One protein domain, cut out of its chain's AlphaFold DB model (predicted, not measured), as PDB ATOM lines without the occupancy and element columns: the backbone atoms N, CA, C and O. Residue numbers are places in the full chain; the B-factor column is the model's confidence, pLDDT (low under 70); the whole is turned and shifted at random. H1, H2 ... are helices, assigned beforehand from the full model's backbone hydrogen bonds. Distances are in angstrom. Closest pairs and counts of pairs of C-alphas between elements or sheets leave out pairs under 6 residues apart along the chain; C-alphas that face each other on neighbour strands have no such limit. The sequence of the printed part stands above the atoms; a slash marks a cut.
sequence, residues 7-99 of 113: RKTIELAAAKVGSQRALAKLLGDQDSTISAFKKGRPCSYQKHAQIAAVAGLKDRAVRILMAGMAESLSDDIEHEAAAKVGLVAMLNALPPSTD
ATOM      1  N   ARG A   7     123.565 182.918 145.411       91.50
ATOM      2  CA  ARG A   7     123.702 181.751 146.282       91.50
ATOM      3  C   ARG A   7     124.738 181.972 147.384       91.50
ATOM      4  O   ARG A   7     124.453 181.659 148.541       91.50
ATOM      5  N   LYS A   8     125.905 182.526 147.045       90.62
ATOM      6  CA  LYS A   8     126.980 182.822 148.004       90.62
ATOM      7  C   LYS A   8     126.565 183.928 148.966       90.62
ATOM      8  O   LYS A   8     126.790 183.808 150.167       90.62
ATOM      9  N   THR A   9     125.896 184.965 148.462       92.50
ATOM     10  CA  THR A   9     125.359 186.050 149.297       92.50
ATOM     11  C   THR A   9     124.376 185.508 150.342       92.50
ATOM     12  O   THR A   9     124.462 185.869 151.513       92.50
ATOM     13  N   ILE A  10     123.486 184.588 149.950       93.50
ATOM     14  CA  ILE A  10     122.543 183.924 150.865       93.50
ATOM     15  C   ILE A  10     123.277 183.087 151.918       93.50
ATOM     16  O   ILE A  10     122.883 183.091 153.080       93.50
ATOM     17  N   GLU A  11     124.324 182.357 151.533       93.31
ATOM     18  CA  GLU A  11     125.104 181.528 152.459       93.31
ATOM     19  C   GLU A  11     125.833 182.377 153.507       93.31
ATOM     20  O   GLU A  11     125.747 182.074 154.696       93.31
ATOM     21  N   LEU A  12     126.449 183.489 153.094       93.25
ATOM     22  CA  LEU A  12     127.078 184.451 154.005       93.25
ATOM     23  C   LEU A  12     126.057 185.109 154.941       93.25
ATOM     24  O   LEU A  12     126.280 185.189 156.150       93.25
ATOM     25  N   ALA A  13     124.912 185.536 154.405       94.19
ATOM     26  CA  ALA A  13     123.838 186.113 155.205       94.19
ATOM     27  C   ALA A  13     123.315 185.110 156.243       94.19
ATOM     28  O   ALA A  13     123.191 185.450 157.417       94.19
ATOM     29  N   ALA A  14     123.070 183.864 155.825       94.69
ATOM     30  CA  ALA A  14     122.603 182.792 156.695       94.69
ATOM     31  C   ALA A  14     123.618 182.458 157.796       94.69
ATOM     32  O   ALA A  14     123.211 182.250 158.935       94.69
ATOM     33  N   ALA A  15     124.918 182.446 157.485       94.25
ATOM     34  CA  ALA A  15     125.973 182.232 158.473       94.25
ATOM     35  C   ALA A  15     125.980 183.333 159.544       94.25
ATOM     36  O   ALA A  15     126.119 183.038 160.728       94.25
ATOM     37  N   LYS A  16     125.755 184.592 159.151       94.00
ATOM     38  CA  LYS A  16     125.748 185.725 160.084       94.00
ATOM     39  C   LYS A  16     124.534 185.742 161.016       94.00
ATOM     40  O   LYS A  16     124.661 186.111 162.176       94.00
ATOM     41  N   VAL A  17     123.363 185.348 160.516       94.50
ATOM     42  CA  VAL A  17     122.121 185.292 161.316       94.50
ATOM     43  C   VAL A  17     121.879 183.920 161.962       94.50
ATOM     44  O   VAL A  17     120.871 183.716 162.634       94.50
ATOM     45  N   GLY A  18     122.785 182.965 161.742       93.38
ATOM     46  CA  GLY A  18     122.794 181.625 162.330       93.38
ATOM     47  C   GLY A  18     122.097 180.538 161.506       93.38
ATOM     48  O   GLY A  18     122.473 179.373 161.601       93.38
ATOM     49  N   SER A  19     121.094 180.862 160.682       94.62
ATOM     50  CA  SER A  19     120.471 179.882 159.778       94.62
ATOM     51  C   SER A  19     119.703 180.524 158.619       94.62
ATOM     52  O   SER A  19     119.320 181.691 158.668       94.62
ATOM     53  N   GLN A  20     119.389 179.732 157.588       93.19
ATOM     54  CA  GLN A  20     118.516 180.171 156.488       93.19
ATOM     55  C   GLN A  20     117.089 180.486 156.953       93.19
ATOM     56  O   GLN A  20     116.471 181.400 156.421       93.19
ATOM     57  N   ARG A  21     116.583 179.768 157.964       94.44
ATOM     58  CA  ARG A  21     115.264 180.041 158.555       94.44
ATOM     59  C   ARG A  21     115.239 181.381 159.277       94.44
ATOM     60  O   ARG A  21     114.307 182.164 159.128       94.44
ATOM     61  N   ALA A  22     116.296 181.665 160.039       94.50
ATOM     62  CA  ALA A  22     116.461 182.954 160.699       94.50
ATOM     63  C   ALA A  22     116.568 184.091 159.673       94.50
ATOM     64  O   ALA A  22     115.946 185.132 159.862       94.50
ATOM     65  N   LEU A  23     117.276 183.866 158.559       94.88
ATOM     66  CA  LEU A  23     117.340 184.816 157.448       94.88
ATOM     67  C   LEU A  23     115.962 185.064 156.826       94.88
ATOM     68  O   LEU A  23     115.581 186.216 156.652       94.88
ATOM     69  N   ALA A  24     115.206 184.006 156.521       94.88
ATOM     70  CA  ALA A  24     113.859 184.125 155.967       94.88
ATOM     71  C   ALA A  24     112.949 184.935 156.902       94.88
ATOM     72  O   ALA A  24     112.354 185.924 156.480       94.88
ATOM     73  N   LYS A  25     112.950 184.601 158.200       95.81
ATOM     74  CA  LYS A  25     112.199 185.332 159.229       95.81
ATOM     75  C   LYS A  25     112.612 186.803 159.320       95.81
ATOM     76  O   LYS A  25     111.744 187.663 159.420       95.81
ATOM     77  N   LEU A  26     113.913 187.095 159.274       94.44
ATOM     78  CA  LEU A  26     114.434 188.465 159.311       94.44
ATOM     79  C   LEU A  26     113.977 189.283 158.095       94.44
ATOM     80  O   LEU A  26     113.687 190.467 158.226       94.44
ATOM     81  N   LEU A  27     113.901 188.651 156.923       92.88
ATOM     82  CA  LEU A  27     113.480 189.283 155.672       92.88
ATOM     83  C   LEU A  27     111.955 189.303 155.472       92.88
ATOM     84  O   LEU A  27     111.492 189.823 154.453       92.88
ATOM     85  N   GLY A  28     111.186 188.749 156.418       92.88
ATOM     86  CA  GLY A  28     109.730 188.627 156.325       92.88
ATOM     87  C   GLY A  28     109.252 187.627 155.265       92.88
ATOM     88  O   GLY A  28     108.128 187.739 154.789       92.88
ATOM     89  N   ASP A  29     110.099 186.673 154.877       93.62
ATOM     90  CA  ASP A  29     109.839 185.680 153.834       93.62
ATOM     91  C   ASP A  29     109.650 184.266 154.410       93.62
ATOM     92  O   ASP A  29     109.996 183.964 155.553       93.62
ATOM     93  N   GLN A  30     109.126 183.361 153.580       91.94
ATOM     94  CA  GLN A  30     109.072 181.928 153.884       91.94
ATOM     95  C   GLN A  30     110.430 181.247 153.639       91.94
ATOM     96  O   GLN A  30     111.141 181.578 152.688       91.94
ATOM     97  N   ASP A  31     110.755 180.211 154.422       90.69
ATOM     98  CA  ASP A  31     111.969 179.386 154.257       90.69
ATOM     99  C   ASP A  31     112.142 178.846 152.820       90.69
ATOM    100  O   ASP A  31     113.252 178.761 152.276       90.69
ATOM    101  N   SER A  32     111.020 178.484 152.189       92.56
ATOM    102  CA  SER A  32     110.954 177.973 150.817       92.56
ATOM    103  C   SER A  32     111.435 179.002 149.790       92.56
ATOM    104  O   SER A  32     112.078 178.626 148.809       92.56
ATOM    105  N   THR A  33     111.199 180.295 150.030       92.62
ATOM    106  CA  THR A  33     111.604 181.396 149.149       92.62
ATOM    107  C   THR A  33     113.124 181.511 149.071       92.62
ATOM    108  O   THR A  33     113.679 181.530 147.973       92.62
ATOM    109  N   ILE A  34     113.812 181.487 150.217       92.25
ATOM    110  CA  ILE A  34     115.282 181.551 150.269       92.25
ATOM    111  C   ILE A  34     115.902 180.335 149.568       92.25
ATOM    112  O   ILE A  34     116.841 180.464 148.781       92.25
ATOM    113  N   SER A  35     115.328 179.151 149.790       92.00
ATOM    114  CA  SER A  35     115.757 177.924 149.112       92.00
ATOM    115  C   SER A  35     115.538 177.987 147.597       92.00
ATOM    116  O   SER A  35     116.375 177.507 146.834       92.00
ATOM    117  N   ALA A  36     114.431 178.583 147.145       92.38
ATOM    118  CA  ALA A  36     114.131 178.748 145.727       92.38
ATOM    119  C   ALA A  36     115.113 179.711 145.044       92.38
ATOM    120  O   ALA A  36     115.572 179.417 143.941       92.38
ATOM    121  N   PHE A  37     115.499 180.807 145.704       92.69
ATOM    122  CA  PHE A  37     116.522 181.722 145.186       92.69
ATOM    123  C   PHE A  37     117.861 181.014 144.959       92.69
ATOM    124  O   PHE A  37     118.459 181.157 143.896       92.69
ATOM    125  N   LYS A  38     118.291 180.149 145.891       88.19
ATOM    126  CA  LYS A  38     119.504 179.326 145.707       88.19
ATOM    127  C   LYS A  38     119.422 178.366 144.515       88.19
ATOM    128  O   LYS A  38     120.460 177.976 143.987       88.19
ATOM    129  N   LYS A  39     118.213 177.959 144.124       90.62
ATOM    130  CA  LYS A  39     117.947 177.069 142.981       90.62
ATOM    131  C   LYS A  39     117.780 177.825 141.657       90.62
ATOM    132  O   LYS A  39     117.453 177.201 140.656       90.62
ATOM    133  N   GLY A  40     117.987 179.143 141.648       86.19
ATOM    134  CA  GLY A  40     117.908 179.965 140.440       86.19
ATOM    135  C   GLY A  40     116.551 180.626 140.205       86.19
ATOM    136  O   GLY A  40     116.346 181.208 139.143       86.19
ATOM    137  N   ARG A  41     115.618 180.588 141.172       90.62
ATOM    138  CA  ARG A  41     114.421 181.435 141.087       90.62
ATOM    139  C   ARG A  41     114.859 182.910 141.046       90.62
ATOM    140  O   ARG A  41     115.661 183.297 141.900       90.62
ATOM    141  N   PRO A  42     114.305 183.738 140.138       88.19
ATOM    142  CA  PRO A  42     114.593 185.165 140.106       88.19
ATOM    143  C   PRO A  42     114.324 185.833 141.457       88.19
ATOM    144  O   PRO A  42     113.314 185.564 142.114       88.19
ATOM    145  N   CYS A  43     115.238 186.708 141.857       91.00
ATOM    146  CA  CYS A  43     115.155 187.514 143.065       91.00
ATOM    147  C   CYS A  43     115.135 188.981 142.641       91.00
ATOM    148  O   CYS A  43     115.911 189.368 141.767       91.00
ATOM    149  N   SER A  44     114.255 189.795 143.228       93.12
ATOM    150  CA  SER A  44     114.257 191.223 142.915       93.12
ATOM    151  C   SER A  44     115.557 191.869 143.395       93.12
ATOM    152  O   SER A  44     116.147 191.446 144.396       93.12
ATOM    153  N   TYR A  45     115.993 192.926 142.711       93.75
ATOM    154  CA  TYR A  45     117.212 193.635 143.093       93.75
ATOM    155  C   TYR A  45     117.122 194.202 144.520       93.75
ATOM    156  O   TYR A  45     118.115 194.164 145.247       93.75
ATOM    157  N   GLN A  46     115.936 194.638 144.982       95.12
ATOM    158  CA  GLN A  46     115.772 195.115 146.364       95.12
ATOM    159  C   GLN A  46     116.032 193.993 147.369       95.12
ATOM    160  O   GLN A  46     116.723 194.191 148.367       95.12
ATOM    161  N   LYS A  47     115.498 192.798 147.100       95.00
ATOM    162  CA  LYS A  47     115.656 191.650 147.992       95.00
ATOM    163  C   LYS A  47     117.101 191.155 147.994       95.00
ATOM    164  O   LYS A  47     117.643 190.874 149.059       95.00
ATOM    165  N   HIS A  48     117.762 191.124 146.837       94.38
ATOM    166  CA  HIS A  48     119.183 190.789 146.766       94.38
ATOM    167  C   HIS A  48     120.042 191.804 147.543       94.38
ATOM    168  O   HIS A  48     120.899 191.397 148.329       94.38
ATOM    169  N   ALA A  49     119.768 193.107 147.419       95.00
ATOM    170  CA  ALA A  49     120.453 194.137 148.201       95.00
ATOM    171  C   ALA A  49     120.238 193.958 149.716       95.00
ATOM    172  O   ALA A  49     121.191 194.062 150.487       95.00
ATOM    173  N   GLN A  50     119.022 193.613 150.155       95.62
ATOM    174  CA  GLN A  50     118.739 193.305 151.563       95.62
ATOM    175  C   GLN A  50     119.542 192.099 152.065       95.62
ATOM    176  O   GLN A  50     120.148 192.166 153.132       95.62
ATOM    177  N   ILE A  51     119.601 191.012 151.289       95.12
ATOM    178  CA  ILE A  51     120.394 189.823 151.638       95.12
ATOM    179  C   ILE A  51     121.885 190.189 151.744       95.12
ATOM    180  O   ILE A  51     122.545 189.795 152.705       95.12
ATOM    181  N   ALA A  52     122.411 190.982 150.806       94.38
ATOM    182  CA  ALA A  52     123.794 191.459 150.841       94.38
ATOM    183  C   ALA A  52     124.079 192.326 152.079       94.38
ATOM    184  O   ALA A  52     125.085 192.122 152.759       94.38
ATOM    185  N   ALA A  53     123.160 193.226 152.438       94.81
ATOM    186  CA  ALA A  53     123.280 194.044 153.640       94.81
ATOM    187  C   ALA A  53     123.307 193.183 154.915       94.81
ATOM    188  O   ALA A  53     124.146 193.406 155.792       94.81
ATOM    189  N   VAL A  54     122.457 192.150 154.995       95.25
ATOM    190  CA  VAL A  54     122.476 191.181 156.104       95.25
ATOM    191  C   VAL A  54     123.807 190.434 156.152       95.25
ATOM    192  O   VAL A  54     124.379 190.304 157.229       95.25
ATOM    193  N   ALA A  55     124.369 190.032 155.010       93.69
ATOM    194  CA  ALA A  55     125.708 189.438 154.943       93.69
ATOM    195  C   ALA A  55     126.831 190.393 155.405       93.69
ATOM    196  O   ALA A  55     127.953 189.956 155.643       93.69
ATOM    197  N   GLY A  56     126.545 191.683 155.613       91.00
ATOM    198  CA  GLY A  56     127.538 192.707 155.938       91.00
ATOM    199  C   GLY A  56     128.241 193.293 154.722       91.00
ATOM    200  O   GLY A  56     129.175 194.059 154.908       91.00
ATOM    201  N   LEU A  57     127.776 192.963 153.516       91.75
ATOM    202  CA  LEU A  57     128.333 193.427 152.252       91.75
ATOM    203  C   LEU A  57     127.657 194.753 151.869       91.75
ATOM    204  O   LEU A  57     126.753 194.791 151.028       91.75
ATOM    205  N   LYS A  58     127.992 195.826 152.595       90.06
ATOM    206  CA  LYS A  58     127.275 197.110 152.506       90.06
ATOM    207  C   LYS A  58     127.493 197.787 151.156       90.06
ATOM    208  O   LYS A  58     126.518 198.217 150.540       90.06
ATOM    209  N   ASP A  59     128.732 197.826 150.678       90.75
ATOM    210  CA  ASP A  59     129.063 198.429 149.384       90.75
ATOM    211  C   ASP A  59     128.379 197.663 148.256       90.75
ATOM    212  O   ASP A  59     127.803 198.234 147.326       90.75
ATOM    213  N   ARG A  60     128.372 196.336 148.373       89.81
ATOM    214  CA  ARG A  60     127.690 195.458 147.430       89.81
ATOM    215  C   ARG A  60     126.178 195.651 147.439       89.81
ATOM    216  O   ARG A  60     125.582 195.672 146.364       89.81
ATOM    217  N   ALA A  61     125.554 195.828 148.603       93.62
ATOM    218  CA  ALA A  61     124.125 196.115 148.696       93.62
ATOM    219  C   ALA A  61     123.756 197.405 147.944       93.62
ATOM    220  O   ALA A  61     122.800 197.405 147.166       93.62
ATOM    221  N   VAL A  62     124.551 198.470 148.107       93.19
ATOM    222  CA  VAL A  62     124.366 199.741 147.383       93.19
ATOM    223  C   VAL A  62     124.495 199.533 145.875       93.19
ATOM    224  O   VAL A  62     123.626 199.958 145.115       93.19
ATOM    225  N   ARG A  63     125.535 198.819 145.433       93.31
ATOM    226  CA  ARG A  63     125.764 198.541 144.007       93.31
ATOM    227  C   ARG A  63     124.633 197.734 143.374       93.31
ATOM    228  O   ARG A  63     124.198 198.087 142.283       93.31
ATOM    229  N   ILE A  64     124.141 196.690 144.048       93.38
ATOM    230  CA  ILE A  64     123.002 195.882 143.575       93.38
ATOM    231  C   ILE A  64     121.756 196.757 143.427       93.38
ATOM    232  O   ILE A  64     121.059 196.663 142.418       93.38
ATOM    233  N   LEU A  65     121.485 197.619 144.410       93.81
ATOM    234  CA  LEU A  65     120.319 198.496 144.385       93.81
ATOM    235  C   LEU A  65     120.399 199.495 143.223       93.81
ATOM    236  O   LEU A  65     119.447 199.615 142.460       93.81
ATOM    237  N   MET A  66     121.537 200.174 143.057       94.25
ATOM    238  CA  MET A  66     121.734 201.155 141.983       94.25
ATOM    239  C   MET A  66     121.709 200.524 140.593       94.25
ATOM    240  O   MET A  66     121.068 201.067 139.697       94.25
ATOM    241  N   ALA A  67     122.359 199.371 140.421       93.75
ATOM    242  CA  ALA A  67     122.325 198.636 139.162       93.75
ATOM    243  C   ALA A  67     120.899 198.188 138.818       93.75
ATOM    244  O   ALA A  67     120.441 198.431 137.709       93.75
ATOM    245  N   GLY A  68     120.164 197.627 139.784       94.25
ATOM    246  CA  GLY A  68     118.781 197.204 139.573       94.25
ATOM    247  C   GLY A  68     117.824 198.356 139.256       94.25
ATOM    248  O   GLY A  68     116.947 198.202 138.410       94.25
ATOM    249  N   MET A  69     118.012 199.529 139.876       95.25
ATOM    250  CA  MET A  69     117.259 200.737 139.517       95.25
ATOM    251  C   MET A  69     117.553 201.165 138.078       95.25
ATOM    252  O   MET A  69     116.618 201.392 137.317       95.25
ATOM    253  N   ALA A  70     118.827 201.215 137.680       95.88
ATOM    254  CA  ALA A  70     119.210 201.577 136.317       95.88
ATOM    255  C   ALA A  70     118.682 200.574 135.274       95.88
ATOM    256  O   ALA A  70     118.213 200.977 134.215       95.88
ATOM    257  N   GLU A  71     118.720 199.275 135.576       94.50
ATOM    258  CA  GLU A  71     118.183 198.214 134.712       94.50
ATOM    259  C   GLU A  71     116.655 198.260 134.586       94.50
ATOM    260  O   GLU A  71     116.117 197.802 133.583       94.50
ATOM    261  N   SER A  72     115.952 198.812 135.580       95.25
ATOM    262  CA  SER A  72     114.491 198.947 135.542       95.25
ATOM    263  C   SER A  72     113.983 200.121 134.699       95.25
ATOM    264  O   SER A  72     112.783 200.196 134.453       95.25
ATOM    265  N   LEU A  73     114.875 201.022 134.271       96.25
ATOM    266  CA  LEU A  73     114.545 202.181 133.443       96.25
ATOM    267  C   LEU A  73     114.613 201.836 131.950       96.25
ATOM    268  O   LEU A  73     115.545 201.158 131.497       96.25
ATOM    269  N   SER A  74     113.640 202.342 131.191       95.12
ATOM    270  CA  SER A  74     113.548 202.149 129.746       95.12
ATOM    271  C   SER A  74     114.542 203.026 128.984       95.12
ATOM    272  O   SER A  74     114.776 204.181 129.337       95.12
ATOM    273  N   ASP A  75     115.086 202.483 127.894       96.50
ATOM    274  CA  ASP A  75     115.890 203.247 126.931       96.50
ATOM    275  C   ASP A  75     115.011 203.985 125.898       96.50
ATOM    276  O   ASP A  75     115.485 204.908 125.238       96.50
ATOM    277  N   ASP A  76     113.726 203.626 125.785       97.69
ATOM    278  CA  ASP A  76     112.793 204.187 124.792       97.69
ATOM    279  C   ASP A  76     112.097 205.475 125.273       97.69
ATOM    280  O   ASP A  76     111.484 206.198 124.487       97.69
ATOM    281  N   ILE A  77     112.164 205.762 126.576       97.69
ATOM    282  CA  ILE A  77     111.536 206.928 127.201       97.69
ATOM    283  C   ILE A  77     112.639 207.924 127.556       97.69
ATOM    284  O   ILE A  77     113.434 207.673 128.454       97.69
ATOM    285  N   GLU A  78     112.673 209.077 126.881       97.44
ATOM    286  CA  GLU A  78     113.792 210.036 126.943       97.44
ATOM    287  C   GLU A  78     114.223 210.404 128.376       97.44
ATOM    288  O   GLU A  78     115.412 210.383 128.700       97.44
ATOM    289  N   HIS A  79     113.266 210.690 129.267       97.19
ATOM    290  CA  HIS A  79     113.573 211.055 130.652       97.19
ATOM    291  C   HIS A  79     114.068 209.867 131.494       97.19
ATOM    292  O   HIS A  79     114.901 210.060 132.382       97.19
ATOM    293  N   GLU A  80     113.608 208.644 131.214       97.88
ATOM    294  CA  GLU A  80     114.111 207.430 131.868       97.88
ATOM    295  C   GLU A  80     115.514 207.077 131.368       97.88
ATOM    296  O   GLU A  80     116.398 206.801 132.181       97.88
ATOM    297  N   ALA A  81     115.757 207.185 130.060       97.31
ATOM    298  CA  ALA A  81     117.062 206.967 129.448       97.31
ATOM    299  C   ALA A  81     118.111 207.947 130.007       97.31
ATOM    300  O   ALA A  81     119.205 207.543 130.412       97.31
ATOM    301  N   ALA A  82     117.764 209.234 130.126       96.88
ATOM    302  CA  ALA A  82     118.623 210.234 130.757       96.88
ATOM    303  C   ALA A  82     118.910 209.908 132.236       96.88
ATOM    304  O   ALA A  82     120.064 209.966 132.677       96.88
ATOM    305  N   ALA A  83     117.890 209.509 133.005       97.19
ATOM    306  CA  ALA A  83     118.063 209.117 134.404       97.19
ATOM    307  C   ALA A  83     118.943 207.861 134.550       97.19
ATOM    308  O   ALA A  83     119.795 207.798 135.442       97.19
ATOM    309  N   LYS A  84     118.802 206.891 133.642       97.38
ATOM    310  CA  LYS A  84     119.614 205.672 133.588       97.38
ATOM    311  C   LYS A  84     121.085 205.980 133.351       97.38
ATOM    312  O   LYS A  84     121.929 205.457 134.079       97.38
ATOM    313  N   VAL A  85     121.403 206.868 132.407       96.81
ATOM    314  CA  VAL A  85     122.783 207.337 132.183       96.81
ATOM    315  C   VAL A  85     123.358 207.947 133.462       96.81
ATOM    316  O   VAL A  85     124.478 207.611 133.851       96.81
ATOM    317  N   GLY A  86     122.580 208.781 134.159       96.50
ATOM    318  CA  GLY A  86     122.972 209.356 135.447       96.50
ATOM    319  C   GLY A  86     123.271 208.295 136.513       96.50
ATOM    320  O   GLY A  86     124.336 208.323 137.129       96.50
ATOM    321  N   LEU A  87     122.376 207.319 136.697       95.38
ATOM    322  CA  LEU A  87     122.561 206.229 137.664       95.38
ATOM    323  C   LEU A  87     123.779 205.357 137.339       95.38
ATOM    324  O   LEU A  87     124.540 205.006 138.242       95.38
ATOM    325  N   VAL A  88     123.999 205.039 136.060       95.19
ATOM    326  CA  VAL A  88     125.174 204.281 135.607       95.19
ATOM    327  C   VAL A  88     126.459 205.073 135.856       95.19
ATOM    328  O   VAL A  88     127.441 204.506 136.336       95.19
ATOM    329  N   ALA A  89     126.461 206.383 135.599       96.00
ATOM    330  CA  ALA A  89     127.607 207.239 135.888       96.00
ATOM    331  C   ALA A  89     127.931 207.268 137.391       96.00
ATOM    332  O   ALA A  89     129.086 207.074 137.771       96.00
ATOM    333  N   MET A  90     126.917 207.419 138.250       93.88
ATOM    334  CA  MET A  90     127.099 207.356 139.704       93.88
ATOM    335  C   MET A  90     127.638 205.991 140.153       93.88
ATOM    336  O   MET A  90     128.573 205.931 140.947       93.88
ATOM    337  N   LEU A  91     127.098 204.892 139.616       92.00
ATOM    338  CA  LEU A  91     127.550 203.531 139.920       92.00
ATOM    339  C   LEU A  91     129.021 203.306 139.531       92.00
ATOM    340  O   LEU A  91     129.761 202.650 140.271       92.00
ATOM    341  N   ASN A  92     129.446 203.857 138.391       90.56
ATOM    342  CA  ASN A  92     130.826 203.784 137.908       90.56
ATOM    343  C   ASN A  92     131.787 204.665 138.719       90.56
ATOM    344  O   ASN A  92     132.967 204.339 138.815       90.56
ATOM    345  N   ALA A  93     131.291 205.748 139.321       92.94
ATOM    346  CA  ALA A  93     132.069 206.620 140.196       92.94
ATOM    347  C   ALA A  93     132.248 206.058 141.620       92.94
ATOM    348  O   ALA A  93     133.098 206.549 142.363       92.94
ATOM    349  N   LEU A  94     131.472 205.038 142.020       88.38
ATOM    350  CA  LEU A  94     131.634 204.413 143.333       88.38
ATOM    351  C   LEU A  94     133.021 203.761 143.464       88.38
ATOM    352  O   LEU A  94     133.410 202.984 142.581       88.38
ATOM    353  N   PRO A  95     133.724 203.969 144.595       85.75
ATOM    354  CA  PRO A  95     135.020 203.346 144.842       85.75
ATOM    355  C   PRO A  95     134.885 201.820 144.833       85.75
ATOM    356  O   PRO A  95     133.831 201.310 145.230       85.75
ATOM    357  N   PRO A  96     135.905 201.067 144.381       80.75
ATOM    358  CA  PRO A  96     135.847 199.609 144.334       80.75
ATOM    359  C   PRO A  96     135.395 199.039 145.683       80.75
ATOM    360  O   PRO A  96     135.818 199.517 146.732       80.75
ATOM    361  N   SER A  97     134.505 198.047 145.629       75.12
ATOM    362  CA  SER A  97     133.860 197.465 146.809       75.12
ATOM    363  C   SER A  97     134.906 196.972 147.808       75.12
ATOM    364  O   SER A  97     135.677 196.066 147.478       75.12
ATOM    365  N   THR A  98     134.924 197.513 149.030       75.19
ATOM    366  CA  THR A  98     135.860 197.026 150.061       75.19
ATOM    367  C   THR A  98     135.496 195.615 150.517       75.19
ATOM    368  O   THR A  98     136.376 194.844 150.895       75.19
ATOM    369  N   ASP A  99     134.224 195.232 150.355       74.38
ATOM    370  CA  ASP A  99     133.714 193.888 150.641       74.38
ATOM    371  C   ASP A  99     134.481 192.781 149.881       74.38
ATOM    372  O   ASP A  99     134.674 191.681 150.401       74.38
TER     373      ASP A  99
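This is residues 7 to 99 of the 113 residues of an uncharacterized protein of Xylophilus sp (UniProt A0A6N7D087). Helices H6, H5 and H4 stand side by side in a thin row, each running opposite to the next, and a small cluster of three helices, H1, H2 and H3, packs at the H4 end through H1. After H6 the last printed residues, 94 to 99, form a tail without a named element. The printed part has 93 residues, with six named helices in the order H1 to H6 and no named strand; its class is all helix. It is only just loose, close to compact, with a radius of gyration of the C-alphas of 15.0 A, and elongated, spanning 44 by 28 by 19 A.

The longest helix, H6, covers residues 78 to 93 and measures 22.8 A from C-alpha 78 at (113.792, 210.036, 126.943) to C-alpha 93 at (132.069, 206.620, 140.196). H5 covers residues 58 to 71, 20.0 A, and H4 residues 45 to 54, 14.2 A. H1 covers residues 7 to 17, 15.5 A, from C-alpha 7 at (123.702, 181.751, 146.282). H2 covers residues 20 to 26 and H3 residues 31 to 38.

H6 and H5 form a helical hairpin at a shallow tilt of 23 degrees, the C-alphas of Ala 70 and Lys 84 closest at 4.9 A. H5 and H4 form another at 1 degree, Ala 49 and Ala 61 closest at 4.2 A between C-alphas. H4 touches H1 at a steep tilt of 42 degrees, the same way; their closest C-alphas, of Ala 13 and Val 54, are 5.3 A apart. H1 touches H3 at 39 degrees, opposite ways, with the C-alphas of Arg 7 and Lys 38 closest at 4.9 A. H1 and H2 touch only at the corner, the C-alphas of Ala 14 and Gln 20 closest at 4.9 A. H2 touches H3, with the C-alphas of Ala 24 and Asp 31 closest at 5.4 A. H4 and H6 are apart. In H1 to H6 every O i to N i+4 pair is within hydrogen-bond range.

The C-alphas of Gly 18 and Glu 78, the two farthest apart, are 46.3 A from each other. The printed part has no cut and no long link. Its mean pLDDT is 92.9, and no printed residue is under 70.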